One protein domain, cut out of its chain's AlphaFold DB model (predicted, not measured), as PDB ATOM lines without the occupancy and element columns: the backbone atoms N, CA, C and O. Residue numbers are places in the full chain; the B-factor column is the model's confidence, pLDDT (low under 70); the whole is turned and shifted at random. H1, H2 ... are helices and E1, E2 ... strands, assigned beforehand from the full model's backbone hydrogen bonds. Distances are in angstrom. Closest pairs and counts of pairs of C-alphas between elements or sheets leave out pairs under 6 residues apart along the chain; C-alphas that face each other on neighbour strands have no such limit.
ATOM      1  N   SER A  16     153.992  12.287  -2.973       97.19
ATOM      2  CA  SER A  16     153.472  10.924  -2.859       97.19
ATOM      3  C   SER A  16     153.145  10.619  -1.403       97.19
ATOM      4  O   SER A  16     154.025  10.732  -0.548       97.19
ATOM      5  N   VAL A  17     151.905  10.223  -1.112       96.12
ATOM      6  CA  VAL A  17     151.453   9.895   0.250       96.12
ATOM      7  C   VAL A  17     150.880   8.482   0.281       96.12
ATOM      8  O   VAL A  17     149.874   8.180  -0.355       96.12
ATOM      9  N   SER A  18     151.517   7.618   1.067       95.25
ATOM     10  CA  SER A  18     151.096   6.238   1.336       95.25
ATOM     11  C   SER A  18     150.471   6.125   2.730       95.25
ATOM     12  O   SER A  18     150.855   5.282   3.540       95.25
ATOM     13  N   PHE A  19     149.577   7.058   3.050       91.12
ATOM     14  CA  PHE A  19     148.856   7.086   4.314       91.12
ATOM     15  C   PHE A  19     147.452   7.619   4.081       91.12
ATOM     16  O   PHE A  19     147.274   8.737   3.591       91.12
ATOM     17  N   THR A  20     146.471   6.810   4.452       91.38
ATOM     18  CA  THR A  20     145.054   7.116   4.317       91.38
ATOM     19  C   THR A  20     144.277   6.551   5.498       91.38
ATOM     20  O   THR A  20     144.777   5.698   6.232       91.38
ATOM     21  N   GLY A  21     143.042   7.007   5.664       90.94
ATOM     22  CA  GLY A  21     142.077   6.431   6.598       90.94
ATOM     23  C   GLY A  21     140.659   6.587   6.068       90.94
ATOM     24  O   GLY A  21     140.472   7.183   5.009       90.94
ATOM     25  N   GLY A  22     139.676   6.071   6.798       93.50
ATOM     26  CA  GLY A  22     138.271   6.145   6.412       93.50
ATOM     27  C   GLY A  22     137.791   7.557   6.083       93.50
ATOM     28  O   GLY A  22     138.186   8.552   6.689       93.50
ATOM     29  N   GLU A  23     136.886   7.647   5.114       93.81
ATOM     30  CA  GLU A  23     136.027   8.809   4.882       93.81
ATOM     31  C   GLU A  23     134.910   8.854   5.951       93.81
ATOM     32  O   GLU A  23     133.723   8.900   5.647       93.81
ATOM     33  N   ASP A  24     135.300   8.766   7.225       92.62
ATOM     34  CA  ASP A  24     134.433   8.660   8.408       92.62
ATOM     35  C   ASP A  24     134.607   9.840   9.382       92.62
ATOM     36  O   ASP A  24     134.053   9.864  10.483       92.62
ATOM     37  N   PHE A  25     135.339  10.869   8.956       92.56
ATOM     38  CA  PHE A  25     135.454  12.136   9.670       92.56
ATOM     39  C   PHE A  25     134.247  13.051   9.397       92.56
ATOM     40  O   PHE A  25     133.500  12.850   8.442       92.56
ATOM     41  N   PRO A  26     134.044  14.123  10.185       93.38
ATOM     42  CA  PRO A  26     133.030  15.122   9.868       93.38
ATOM     43  C   PRO A  26     133.273  15.767   8.488       93.38
ATOM     44  O   PRO A  26     134.407  16.175   8.205       93.38
ATOM     45  N   PRO A  27     132.237  15.964   7.646       94.19
ATOM     46  CA  PRO A  27     132.396  16.538   6.306       94.19
ATOM     47  C   PRO A  27     133.200  17.851   6.244       94.19
ATOM     48  O   PRO A  27     134.060  17.961   5.367       94.19
ATOM     49  N   PRO A  28     133.041  18.819   7.178       96.50
ATOM     50  CA  PRO A  28     133.835  20.050   7.159       96.50
ATOM     51  C   PRO A  28     135.345  19.816   7.299       96.50
ATOM     52  O   PRO A  28     136.138  20.549   6.712       96.50
ATOM     53  N   TYR A  29     135.756  18.789   8.051       95.62
ATOM     54  CA  TYR A  29     137.167  18.429   8.192       95.62
ATOM     55  C   TYR A  29     137.725  17.908   6.866       95.62
ATOM     56  O   TYR A  29     138.750  18.387   6.388       95.62
ATOM     57  N   MET A  30     137.015  16.981   6.225       95.56
ATOM     58  CA  MET A  30     137.465  16.359   4.977       95.56
ATOM     59  C   MET A  30     137.500  17.360   3.821       95.56
ATOM     60  O   MET A  30     138.474  17.416   3.070       95.56
ATOM     61  N   GLN A  31     136.484  18.219   3.733       96.31
ATOM     62  CA  GLN A  31     136.445  19.323   2.775       96.31
ATOM     63  C   GLN A  31     137.599  20.299   2.999       96.31
ATOM     64  O   GLN A  31     138.232  20.727   2.034       96.31
ATOM     65  N   ARG A  32     137.926  20.615   4.259       96.88
ATOM     66  CA  ARG A  32     139.071  21.470   4.584       96.88
ATOM     67  C   ARG A  32     140.393  20.844   4.145       96.88
ATOM     68  O   ARG A  32     141.181  21.532   3.504       96.88
ATOM     69  N   GLN A  33     140.626  19.569   4.454       95.94
ATOM     70  CA  GLN A  33     141.855  18.875   4.053       95.94
ATOM     71  C   GLN A  33     142.006  18.847   2.532       95.94
ATOM     72  O   GLN A  33     143.061  19.184   1.996       95.94
ATOM     73  N   CYS A  34     140.919  18.542   1.826       96.50
ATOM     74  CA  CYS A  34     140.906  18.557   0.371       96.50
ATOM     75  C   CYS A  34     141.104  19.971  -0.212       96.50
ATOM     76  O   CYS A  34     141.764  20.128  -1.237       96.50
ATOM     77  N   ALA A  35     140.617  21.023   0.455       97.31
ATOM     78  CA  ALA A  35     140.870  22.404   0.048       97.31
ATOM     79  C   ALA A  35     142.346  22.812   0.207       97.31
ATOM     80  O   ALA A  35     142.848  23.579  -0.609       97.31
ATOM     81  N   GLU A  36     143.068  22.310   1.216       96.62
ATOM     82  CA  GLU A  36     144.515  22.565   1.332       96.62
ATOM     83  C   GLU A  36     145.302  21.868   0.217       96.62
ATOM     84  O   GLU A  36     146.174  22.484  -0.397       96.62
ATOM     85  N   ILE A  37     144.931  20.628  -0.114       96.38
ATOM     86  CA  ILE A  37     145.460  19.927  -1.291       96.38
ATOM     87  C   ILE A  37     145.176  20.747  -2.556       96.38
ATOM     88  O   ILE A  37     146.094  21.008  -3.324       96.38
ATOM     89  N   SER A  38     143.944  21.241  -2.733       96.38
ATOM     90  CA  SER A  38     143.561  22.066  -3.885       96.38
ATOM     91  C   SER A  38     144.453  23.289  -4.066       96.38
ATOM     92  O   SER A  38     144.818  23.601  -5.197       96.38
ATOM     93  N   LYS A  39     144.800  23.996  -2.983       96.31
ATOM     94  CA  LYS A  39     145.671  25.180  -3.065       96.31
ATOM     95  C   LYS A  39     147.039  24.813  -3.627       96.31
ATOM     96  O   LYS A  39     147.555  25.520  -4.483       96.31
ATOM     97  N   LEU A  40     147.600  23.697  -3.173       95.44
ATOM     98  CA  LEU A  40     148.887  23.198  -3.649       95.44
ATOM     99  C   LEU A  40     148.793  22.677  -5.090       95.44
ATOM    100  O   LEU A  40     149.656  22.999  -5.906       95.44
ATOM    101  N   SER A  41     147.717  21.974  -5.443       95.50
ATOM    102  CA  SER A  41     147.468  21.542  -6.823       95.50
ATOM    103  C   SER A  41     147.335  22.735  -7.781       95.50
ATOM    104  O   SER A  41     147.866  22.696  -8.888       95.50
ATOM    105  N   MET A  42     146.731  23.849  -7.344       95.25
ATOM    106  CA  MET A  42     146.672  25.101  -8.118       95.25
ATOM    107  C   MET A  42     148.042  25.764  -8.325       95.25
ATOM    108  O   MET A  42     148.207  26.537  -9.264       95.25
ATOM    109  N   MET A  43     149.032  25.453  -7.486       94.94
ATOM    110  CA  MET A  43     150.422  25.887  -7.673       94.94
ATOM    111  C   MET A  43     151.213  24.960  -8.614       94.94
ATOM    112  O   MET A  43     152.413  25.157  -8.790       94.94
ATOM    113  N   GLY A  44     150.565  23.960  -9.224       95.56
ATOM    114  CA  GLY A  44     151.190  23.013 -10.150       95.56
ATOM    115  C   GLY A  44     151.792  21.773  -9.485       95.56
ATOM    116  O   GLY A  44     152.584  21.075 -10.114       95.56
ATOM    117  N   ILE A  45     151.441  21.488  -8.226       96.69
ATOM    118  CA  ILE A  45     151.898  20.285  -7.520       96.69
ATOM    119  C   ILE A  45     150.997  19.096  -7.865       96.69
ATOM    120  O   ILE A  45     149.775  19.190  -7.804       96.69
ATOM    121  N   THR A  46     151.601  17.952  -8.176       97.88
ATOM    122  CA  THR A  46     150.877  16.693  -8.397       97.88
ATOM    123  C   THR A  46     150.849  15.861  -7.118       97.88
ATOM    124  O   THR A  46     151.899  15.556  -6.554       97.88
ATOM    125  N   PHE A  47     149.663  15.445  -6.676       97.69
ATOM    126  CA  PHE A  47     149.504  14.517  -5.554       97.69
ATOM    127  C   PHE A  47     149.252  13.095  -6.048       97.69
ATOM    128  O   PHE A  47     148.316  12.873  -6.812       97.69
ATOM    129  N   LEU A  48     150.057  12.146  -5.571       97.81
ATOM    130  CA  LEU A  48     149.879  10.707  -5.767       97.81
ATOM    131  C   LEU A  48     149.503  10.085  -4.427       97.81
ATOM    132  O   LEU A  48     150.340  10.034  -3.525       97.81
ATOM    133  N   LEU A  49     148.255   9.654  -4.270       96.75
ATOM    134  CA  LEU A  49     147.803   9.049  -3.020       96.75
ATOM    135  C   LEU A  49     147.452   7.585  -3.235       96.75
ATOM    136  O   LEU A  49     146.690   7.258  -4.142       96.75
ATOM    137  N   ALA A  50     147.979   6.711  -2.380       95.44
ATOM    138  CA  ALA A  50     147.559   5.315  -2.359       95.44
ATOM    139  C   ALA A  50     146.057   5.242  -2.044       95.44
ATOM    140  O   ALA A  50     145.592   5.902  -1.119       95.44
ATOM    141  N   TYR A  51     145.277   4.469  -2.798       94.19
ATOM    142  CA  TYR A  51     143.840   4.356  -2.537       94.19
ATOM    143  C   TYR A  51     143.561   3.510  -1.289       94.19
ATOM    144  O   TYR A  51     142.605   3.784  -0.570       94.19
ATOM    145  N   GLY A  52     144.392   2.503  -1.018       93.56
ATOM    146  CA  GLY A  52     144.286   1.599   0.129       93.56
ATOM    147  C   GLY A  52     144.152   0.128  -0.270       93.56
ATOM    148  O   GLY A  52     143.974  -0.200  -1.444       93.56
ATOM    149  N   ASP A  53     144.200  -0.741   0.742       93.88
ATOM    150  CA  ASP A  53     144.388  -2.192   0.577       93.88
ATOM    151  C   ASP A  53     143.174  -3.018   1.051       93.88
ATOM    152  O   ASP A  53     143.240  -4.237   1.191       93.88
ATOM    153  N   ASN A  54     142.047  -2.358   1.334       94.00
ATOM    154  CA  ASN A  54     140.862  -2.959   1.960       94.00
ATOM    155  C   ASN A  54     139.676  -3.125   0.985       94.00
ATOM    156  O   ASN A  54     138.539  -3.348   1.405       94.00
ATOM    157  N   GLY A  55     139.908  -3.017  -0.326       93.62
ATOM    158  CA  GLY A  55     138.847  -3.079  -1.332       93.62
ATOM    159  C   GLY A  55     137.798  -1.974  -1.145       93.62
ATOM    160  O   GLY A  55     138.108  -0.787  -1.130       93.62
ATOM    161  N   VAL A  56     136.531  -2.360  -1.000       93.88
ATOM    162  CA  VAL A  56     135.418  -1.414  -0.771       93.88
ATOM    163  C   VAL A  56     135.254  -0.995   0.697       93.88
ATOM    164  O   VAL A  56     134.357  -0.214   1.023       93.88
ATOM    165  N   ALA A  57     136.080  -1.554   1.579       94.75
ATOM    166  CA  ALA A  57     136.153  -1.209   2.987       94.75
ATOM    167  C   ALA A  57     137.356  -0.293   3.253       94.75
ATOM    168  O   ALA A  57     138.168  -0.008   2.370       94.75
ATOM    169  N   SER A  58     137.490   0.155   4.497       94.12
ATOM    170  CA  SER A  58     138.595   1.008   4.934       94.12
ATOM    171  C   SER A  58     139.019   0.670   6.365       94.12
ATOM    172  O   SER A  58     138.404  -0.163   7.035       94.12
ATOM    173  N   ASN A  59     140.058   1.358   6.841       89.12
ATOM    174  CA  ASN A  59     140.670   1.213   8.152       89.12
ATOM    175  C   ASN A  59     141.241  -0.201   8.383       89.12
ATOM    176  O   ASN A  59     141.045  -1.134   7.606       89.12
ATOM    177  N   ARG A  60     142.003  -0.371   9.470       79.94
ATOM    178  CA  ARG A  60     142.689  -1.646   9.758       79.94
ATOM    179  C   ARG A  60     141.732  -2.828   9.952       79.94
ATOM    180  O   ARG A  60     142.130  -3.960   9.701       79.94
ATOM    181  N   ASP A  61     140.488  -2.556  10.340       86.69
ATOM    182  CA  ASP A  61     139.484  -3.568  10.680       86.69
ATOM    183  C   ASP A  61     138.509  -3.886   9.527       86.69
ATOM    184  O   ASP A  61     137.479  -4.514   9.762       86.69
ATOM    185  N   ASN A  62     138.808  -3.467   8.285       92.38
ATOM    186  CA  ASN A  62     137.932  -3.647   7.114       92.38
ATOM    187  C   ASN A  62     136.495  -3.157   7.373       92.38
ATOM    188  O   ASN A  62     135.511  -3.866   7.145       92.38
ATOM    189  N   LEU A  63     136.378  -1.928   7.873       95.00
ATOM    190  CA  LEU A  63     135.104  -1.333   8.242       95.00
ATOM    191  C   LEU A  63     134.316  -0.917   6.995       95.00
ATOM    192  O   LEU A  63     134.864  -0.314   6.071       95.00
ATOM    193  N   CYS A  64     133.016  -1.196   7.011       94.50
ATOM    194  CA  CYS A  64     132.030  -0.637   6.086       94.50
ATOM    195  C   CYS A  64     131.154   0.377   6.830       94.50
ATOM    196  O   CYS A  64     131.103   0.385   8.058       94.50
ATOM    197  N   LEU A  65     130.410   1.213   6.109       93.56
ATOM    198  CA  LEU A  65     129.428   2.102   6.729       93.56
ATOM    199  C   LEU A  65     128.101   1.373   6.958       93.56
ATOM    200  O   LEU A  65     127.493   0.837   6.029       93.56
ATOM    201  N   ALA A  66     127.594   1.402   8.188       93.00
ATOM    202  CA  ALA A  66     126.224   0.998   8.479       93.00
ATOM    203  C   ALA A  66     125.214   1.925   7.777       93.00
ATOM    204  O   ALA A  66     125.552   3.008   7.292       93.00
ATOM    205  N   ALA A  67     123.931   1.550   7.770       90.25
ATOM    206  CA  ALA A  67     122.864   2.426   7.273       90.25
ATOM    207  C   ALA A  67     122.880   3.811   7.955       90.25
ATOM    208  O   ALA A  67     122.615   4.809   7.293       90.25
ATOM    209  N   SER A  68     123.279   3.855   9.230       89.56
ATOM    210  CA  SER A  68     123.442   5.054  10.057       89.56
ATOM    211  C   SER A  68     124.744   5.837   9.832       89.56
ATOM    212  O   SER A  68     125.052   6.699  10.648       89.56
ATOM    213  N   ASP A  69     125.533   5.513   8.801       88.75
ATOM    214  CA  ASP A  69     126.832   6.144   8.492       88.75
ATOM    215  C   ASP A  69     127.886   6.006   9.605       88.75
ATOM    216  O   ASP A  69     128.825   6.790   9.707       88.75
ATOM    217  N   ILE A  70     127.755   4.965  10.430       91.25
ATOM    218  CA  ILE A  70     128.744   4.599  11.449       91.25
ATOM    219  C   ILE A  70     129.620   3.465  10.893       91.25
ATOM    220  O   ILE A  70     129.055   2.476  10.410       91.25
ATOM    221  N   PRO A  71     130.961   3.559  10.965       93.75
ATOM    222  CA  PRO A  71     131.855   2.464  10.599       93.75
ATOM    223  C   PRO A  71     131.621   1.219  11.464       93.75
ATOM    224  O   PRO A  71     131.611   1.299  12.693       93.75
ATOM    225  N   VAL A  72     131.441   0.061  10.831       94.25
ATOM    226  CA  VAL A  72     131.175  -1.224  11.490       94.25
ATOM    227  C   VAL A  72     131.951  -2.368  10.818       94.25
ATOM    228  O   VAL A  72     132.131  -2.344   9.600       94.25
ATOM    229  N   PRO A  73     132.385  -3.399  11.569       93.75
ATOM    230  CA  PRO A  73     133.136  -4.543  11.036       93.75
ATOM    231  C   PRO A  73     132.205  -5.619  10.442       93.75
ATOM    232  O   PRO A  73     132.379  -6.815  10.666       93.75
ATOM    233  N   VAL A  74     131.151  -5.197   9.740       91.69
ATOM    234  CA  VAL A  74     130.165  -6.072   9.085       91.69
ATOM    235  C   VAL A  74     129.814  -5.503   7.708       91.69
ATOM    236  O   VAL A  74     130.025  -4.309   7.487       91.69
ATOM    237  N   PRO A  75     129.268  -6.310   6.778       90.62
ATOM    238  CA  PRO A  75     128.871  -5.819   5.463       90.62
ATOM    239  C   PRO A  75     127.936  -4.605   5.544       90.62
ATOM    240  O   PRO A  75     126.994  -4.580   6.336       90.62
ATOM    241  N   GLY A  76     128.185  -3.611   4.694       91.56
ATOM    242  CA  GLY A  76     127.442  -2.356   4.680       91.56
ATOM    243  C   GLY A  76     127.680  -1.551   3.405       91.56
ATOM    244  O   GLY A  76     128.082  -2.089   2.375       91.56
ATOM    245  N   LYS A  77     127.422  -0.245   3.482       92.81
ATOM    246  CA  LYS A  77     127.784   0.721   2.441       92.81
ATOM    247  C   LYS A  77     129.310   0.824   2.331       92.81
ATOM    248  O   LYS A  77     130.028   0.650   3.315       92.81
ATOM    249  N   VAL A  78     129.781   1.148   1.131       93.06
ATOM    250  CA  VAL A  78     131.201   1.377   0.830       93.06
ATOM    251  C   VAL A  78     131.763   2.457   1.759       93.06
ATOM    252  O   VAL A  78     131.162   3.524   1.900       93.06
ATOM    253  N   LEU A  79     132.921   2.182   2.362       95.00
ATOM    254  CA  LEU A  79     133.710   3.161   3.105       95.00
ATOM    255  C   LEU A  79     135.041   3.336   2.381       95.00
ATOM    256  O   LEU A  79     135.854   2.419   2.343       95.00
ATOM    257  N   LEU A  80     135.247   4.509   1.789       93.69
ATOM    258  CA  LEU A  80     136.467   4.815   1.048       93.69
ATOM    259  C   LEU A  80     137.526   5.485   1.921       93.69
ATOM    260  O   LEU A  80     137.293   5.768   3.091       93.69
ATOM    261  N   ASN A  81     138.688   5.744   1.324       94.44
ATOM    262  CA  ASN A  81     139.854   6.297   1.993       94.44
ATOM    263  C   ASN A  81     140.090   7.781   1.656       94.44
ATOM    264  O   ASN A  81     140.257   8.155   0.494       94.44
ATOM    265  N   LEU A  82     140.194   8.620   2.684       93.38
ATOM    266  CA  LEU A  82     140.673   9.998   2.631       93.38
ATOM    267  C   LEU A  82     142.202  10.025   2.858       93.38
ATOM    268  O   LEU A  82     142.694   9.281   3.711       93.38
ATOM    269  N   PRO A  83     142.980  10.873   2.154       94.94
ATOM    270  CA  PRO A  83     142.572  11.915   1.204       94.94
ATOM    271  C   PRO A  83     142.369  11.442  -0.237       94.94
ATOM    272  O   PRO A  83     142.164  12.278  -1.112       94.94
ATOM    273  N   SER A  84     142.413  10.141  -0.506       95.31
ATOM    274  CA  SER A  84     142.370   9.591  -1.868       95.31
ATOM    275  C   SER A  84     141.039   9.827  -2.589       95.31
ATOM    276  O   SER A  84     141.012   9.869  -3.812       95.31
ATOM    277  N   THR A  85     139.946  10.076  -1.864       95.44
ATOM    278  CA  THR A  85     138.668  10.518  -2.451       95.44
ATOM    279  C   THR A  85     138.618  12.001  -2.832       95.44
ATOM    280  O   THR A  85     137.649  12.435  -3.459       95.44
ATOM    281  N   CYS A  86     139.629  12.801  -2.477       95.81
ATOM    282  CA  CYS A  86     139.661  14.222  -2.805       95.81
ATOM    283  C   CYS A  86     139.787  14.435  -4.328       95.81
ATOM    284  O   CYS A  86     140.710  13.907  -4.945       95.81
ATOM    285  N   PRO A  87     138.953  15.281  -4.955       95.44
ATOM    286  CA  PRO A  87     138.990  15.535  -6.399       95.44
ATOM    287  C   PRO A  87     140.298  16.115  -6.964       95.44
ATOM    288  O   PRO A  87     140.464  16.159  -8.181       95.44
ATOM    289  N   TYR A  88     141.202  16.608  -6.115       95.75
ATOM    290  CA  TYR A  88     142.427  17.305  -6.529       95.75
ATOM    291  C   TYR A  88     143.692  16.440  -6.454       95.75
ATOM    292  O   TYR A  88     144.798  16.977  -6.573       95.75
ATOM    293  N   VAL A  89     143.545  15.130  -6.233       96.25
ATOM    294  CA  VAL A  89     144.654  14.164  -6.201       96.25
ATOM    295  C   VAL A  89     144.506  13.114  -7.293       96.25
ATOM    296  O   VAL A  89     143.404  12.841  -7.763       96.25
ATOM    297  N   MET A  90     145.617  12.476  -7.656       96.62
ATOM    298  CA  MET A  90     145.586  11.212  -8.377       96.62
ATOM    299  C   MET A  90     145.578  10.071  -7.361       96.62
ATOM    300  O   MET A  90     146.577   9.812  -6.687       96.62
ATOM    301  N   ALA A  91     144.432   9.408  -7.243       96.38
ATOM    302  CA  ALA A  91     144.266   8.240  -6.395       96.38
ATOM    303  C   ALA A  91     144.742   6.982  -7.141       96.38
ATOM    304  O   ALA A  91     144.298   6.713  -8.256       96.38
ATOM    305  N   VAL A  92     145.661   6.228  -6.541       97.25
ATOM    306  CA  VAL A  92     146.381   5.119  -7.181       97.25
ATOM    307  C   VAL A  92     145.980   3.798  -6.526       97.25
ATOM    308  O   VAL A  92     146.218   3.599  -5.335       97.25
ATOM    309  N   GLY A  93     145.345   2.915  -7.301       95.94
ATOM    310  CA  GLY A  93     145.001   1.547  -6.892       95.94
ATOM    311  C   GLY A  93     146.163   0.564  -7.063       95.94
ATOM    312  O   GLY A  93     147.292   0.964  -7.344       95.94
ATOM    313  N   THR A  94     145.880  -0.731  -6.908       95.25
ATOM    314  CA  THR A  94     146.880  -1.801  -7.025       95.25
ATOM    315  C   THR A  94     146.496  -2.835  -8.080       95.25
ATOM    316  O   THR A  94     145.328  -3.189  -8.258       95.25
ATOM    317  N   THR A  95     147.515  -3.328  -8.771       96.31
ATOM    318  CA  THR A  95     147.456  -4.437  -9.723       96.31
ATOM    319  C   THR A  95     148.570  -5.427  -9.397       96.31
ATOM    320  O   THR A  95     149.457  -5.152  -8.582       96.31
ATOM    321  N   GLN A  96     148.525  -6.599 -10.023       96.38
ATOM    322  CA  GLN A  96     149.563  -7.609  -9.912       96.38
ATOM    323  C   GLN A  96     149.943  -8.173 -11.283       96.38
ATOM    324  O   GLN A  96     149.099  -8.344 -12.165       96.38
ATOM    325  N   VAL A  97     151.220  -8.528 -11.418       96.44
ATOM    326  CA  VAL A  97     151.696  -9.433 -12.466       96.44
ATOM    327  C   VAL A  97     151.477 -10.857 -11.965       96.44
ATOM    328  O   VAL A  97     152.024 -11.244 -10.930       96.44
ATOM    329  N   ASP A  98     150.654 -11.632 -12.671       95.12
ATOM    330  CA  ASP A  98     150.294 -12.981 -12.232       95.12
ATOM    331  C   ASP A  98     151.497 -13.943 -12.249       95.12
ATOM    332  O   ASP A  98     152.452 -13.797 -13.016       95.12
ATOM    333  N   LEU A  99     151.454 -14.972 -11.400       93.94
ATOM    334  CA  LEU A  99     152.514 -15.981 -11.329       93.94
ATOM    335  C   LEU A  99     152.745 -16.636 -12.701       93.94
ATOM    336  O   LEU A  99     151.817 -17.131 -13.337       93.94
ATOM    337  N   GLY A 100     154.004 -16.661 -13.144       95.25
ATOM    338  CA  GLY A 100     154.382 -17.177 -14.462       95.25
ATOM    339  C   GLY A 100     154.175 -16.195 -15.622       95.25
ATOM    340  O   GLY A 100     154.397 -16.581 -16.769       95.25
ATOM    341  N   LYS A 101     153.774 -14.947 -15.348       96.75
ATOM    342  CA  LYS A 101     153.708 -13.844 -16.317       96.75
ATOM    343  C   LYS A 101     154.916 -12.914 -16.205       96.75
ATOM    344  O   LYS A 101     155.648 -12.917 -15.216       96.75
ATOM    345  N   SER A 102     155.127 -12.124 -17.249       96.06
ATOM    346  CA  SER A 102     156.144 -11.080 -17.342       96.06
ATOM    347  C   SER A 102     155.528  -9.684 -17.214       96.06
ATOM    348  O   SER A 102     154.320  -9.512 -17.320       96.06
ATOM    349  N   VAL A 103     156.377  -8.660 -17.082       94.81
ATOM    350  CA  VAL A 103     155.974  -7.237 -17.090       94.81
ATOM    351  C   VAL A 103     155.393  -6.757 -18.430       94.81
ATOM    352  O   VAL A 103     154.991  -5.604 -18.550       94.81
ATOM    353  N   HIS A 104     155.406  -7.606 -19.459       96.94
ATOM    354  CA  HIS A 104     154.824  -7.322 -20.771       96.94
ATOM    355  C   HIS A 104     153.467  -8.001 -20.976       96.94
ATOM    356  O   HIS A 104     152.785  -7.718 -21.960       96.94
ATOM    357  N   ASP A 105     153.088  -8.905 -20.075       97.31
ATOM    358  CA  ASP A 105     151.773  -9.526 -20.080       97.31
ATOM    359  C   ASP A 105     150.741  -8.604 -19.404       97.31
ATOM    360  O   ASP A 105     151.115  -7.725 -18.626       97.31
ATOM    361  N   PRO A 106     149.435  -8.791 -19.671       96.81
ATOM    362  CA  PRO A 106     148.387  -8.045 -18.981       96.81
ATOM    363  C   PRO A 106     148.441  -8.232 -17.460       96.81
ATOM    364  O   PRO A 106     148.649  -9.344 -16.972       96.81
ATOM    365  N   GLU A 107     148.196  -7.149 -16.726       97.12
ATOM    366  CA  GLU A 107     148.065  -7.170 -15.269       97.12
ATOM    367  C   GLU A 107     146.646  -7.572 -14.833       97.12
ATOM    368  O   GLU A 107     145.663  -7.326 -15.539       97.12
ATOM    369  N   SER A 108     146.546  -8.136 -13.631       95.50
ATOM    370  CA  SER A 108     145.288  -8.484 -12.964       95.50
ATOM    371  C   SER A 108     145.073  -7.607 -11.727       95.50
ATOM    372  O   SER A 108     146.010  -7.006 -11.199       95.50
ATOM    373  N   ALA A 109     143.839  -7.536 -11.221       95.06
ATOM    374  CA  ALA A 109     143.600  -6.963  -9.897       95.06
ATOM    375  C   ALA A 109     144.310  -7.805  -8.822       95.06
ATOM    376  O   ALA A 109     144.354  -9.034  -8.922       95.06
ATOM    377  N   THR A 110     144.847  -7.146  -7.797       95.06
ATOM    378  CA  THR A 110     145.544  -7.809  -6.686       95.06
ATOM    379  C   THR A 110     144.660  -8.868  -6.021       95.06
ATOM    380  O   THR A 110     143.495  -8.608  -5.720       95.06
TER     381      THR A 110
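Overview. This is residues 16 to 110 of the 128 residues of the protein "Aorsin" of Trametes pubescens (UniProt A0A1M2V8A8). With little regular structure, this is a loose, flat spread of loops about a small sheet, E1 beside E2, with helix H1 toward one end and a folded-back tail, residues 93 to 110, at the other, where residues 99 to 104 stick out. Of 95 printed residues, 24 are in named elements, H1, E1, E2 in chain order, class mixed, sheet parallel. The radius of gyration of the C-alphas is 15.7 A; the spans are 47 by 41 by 16 A.

Arrangement. E1, residues 46 to 50, and E2, residues 90 to 92, are parallel at 27 degrees, with N 49 and O 90 within hydrogen-bond range at 2.9 A. H1, residues 27 to 42, and E1 have their closest C-alphas at Ser 41 and Phe 47, 7.4 A; H1 and E2 are apart. In H1 every O i to N i+4 pair is within hydrogen-bond range.

Along the chain. H1 measures 22.0 A from C-alpha 27 at (132.396, 16.538, 6.306), E1 13.3 A, and E2 6.3 A to C-alpha 92 at (146.381, 5.119, -7.181).

Size, cuts and confidence. The farthest C-alphas, Pro 28 and Gly 100, are 47.7 A apart. The printed part has no cut; E1 to E2 is a long link. No printed residue is under 70 in pLDDT.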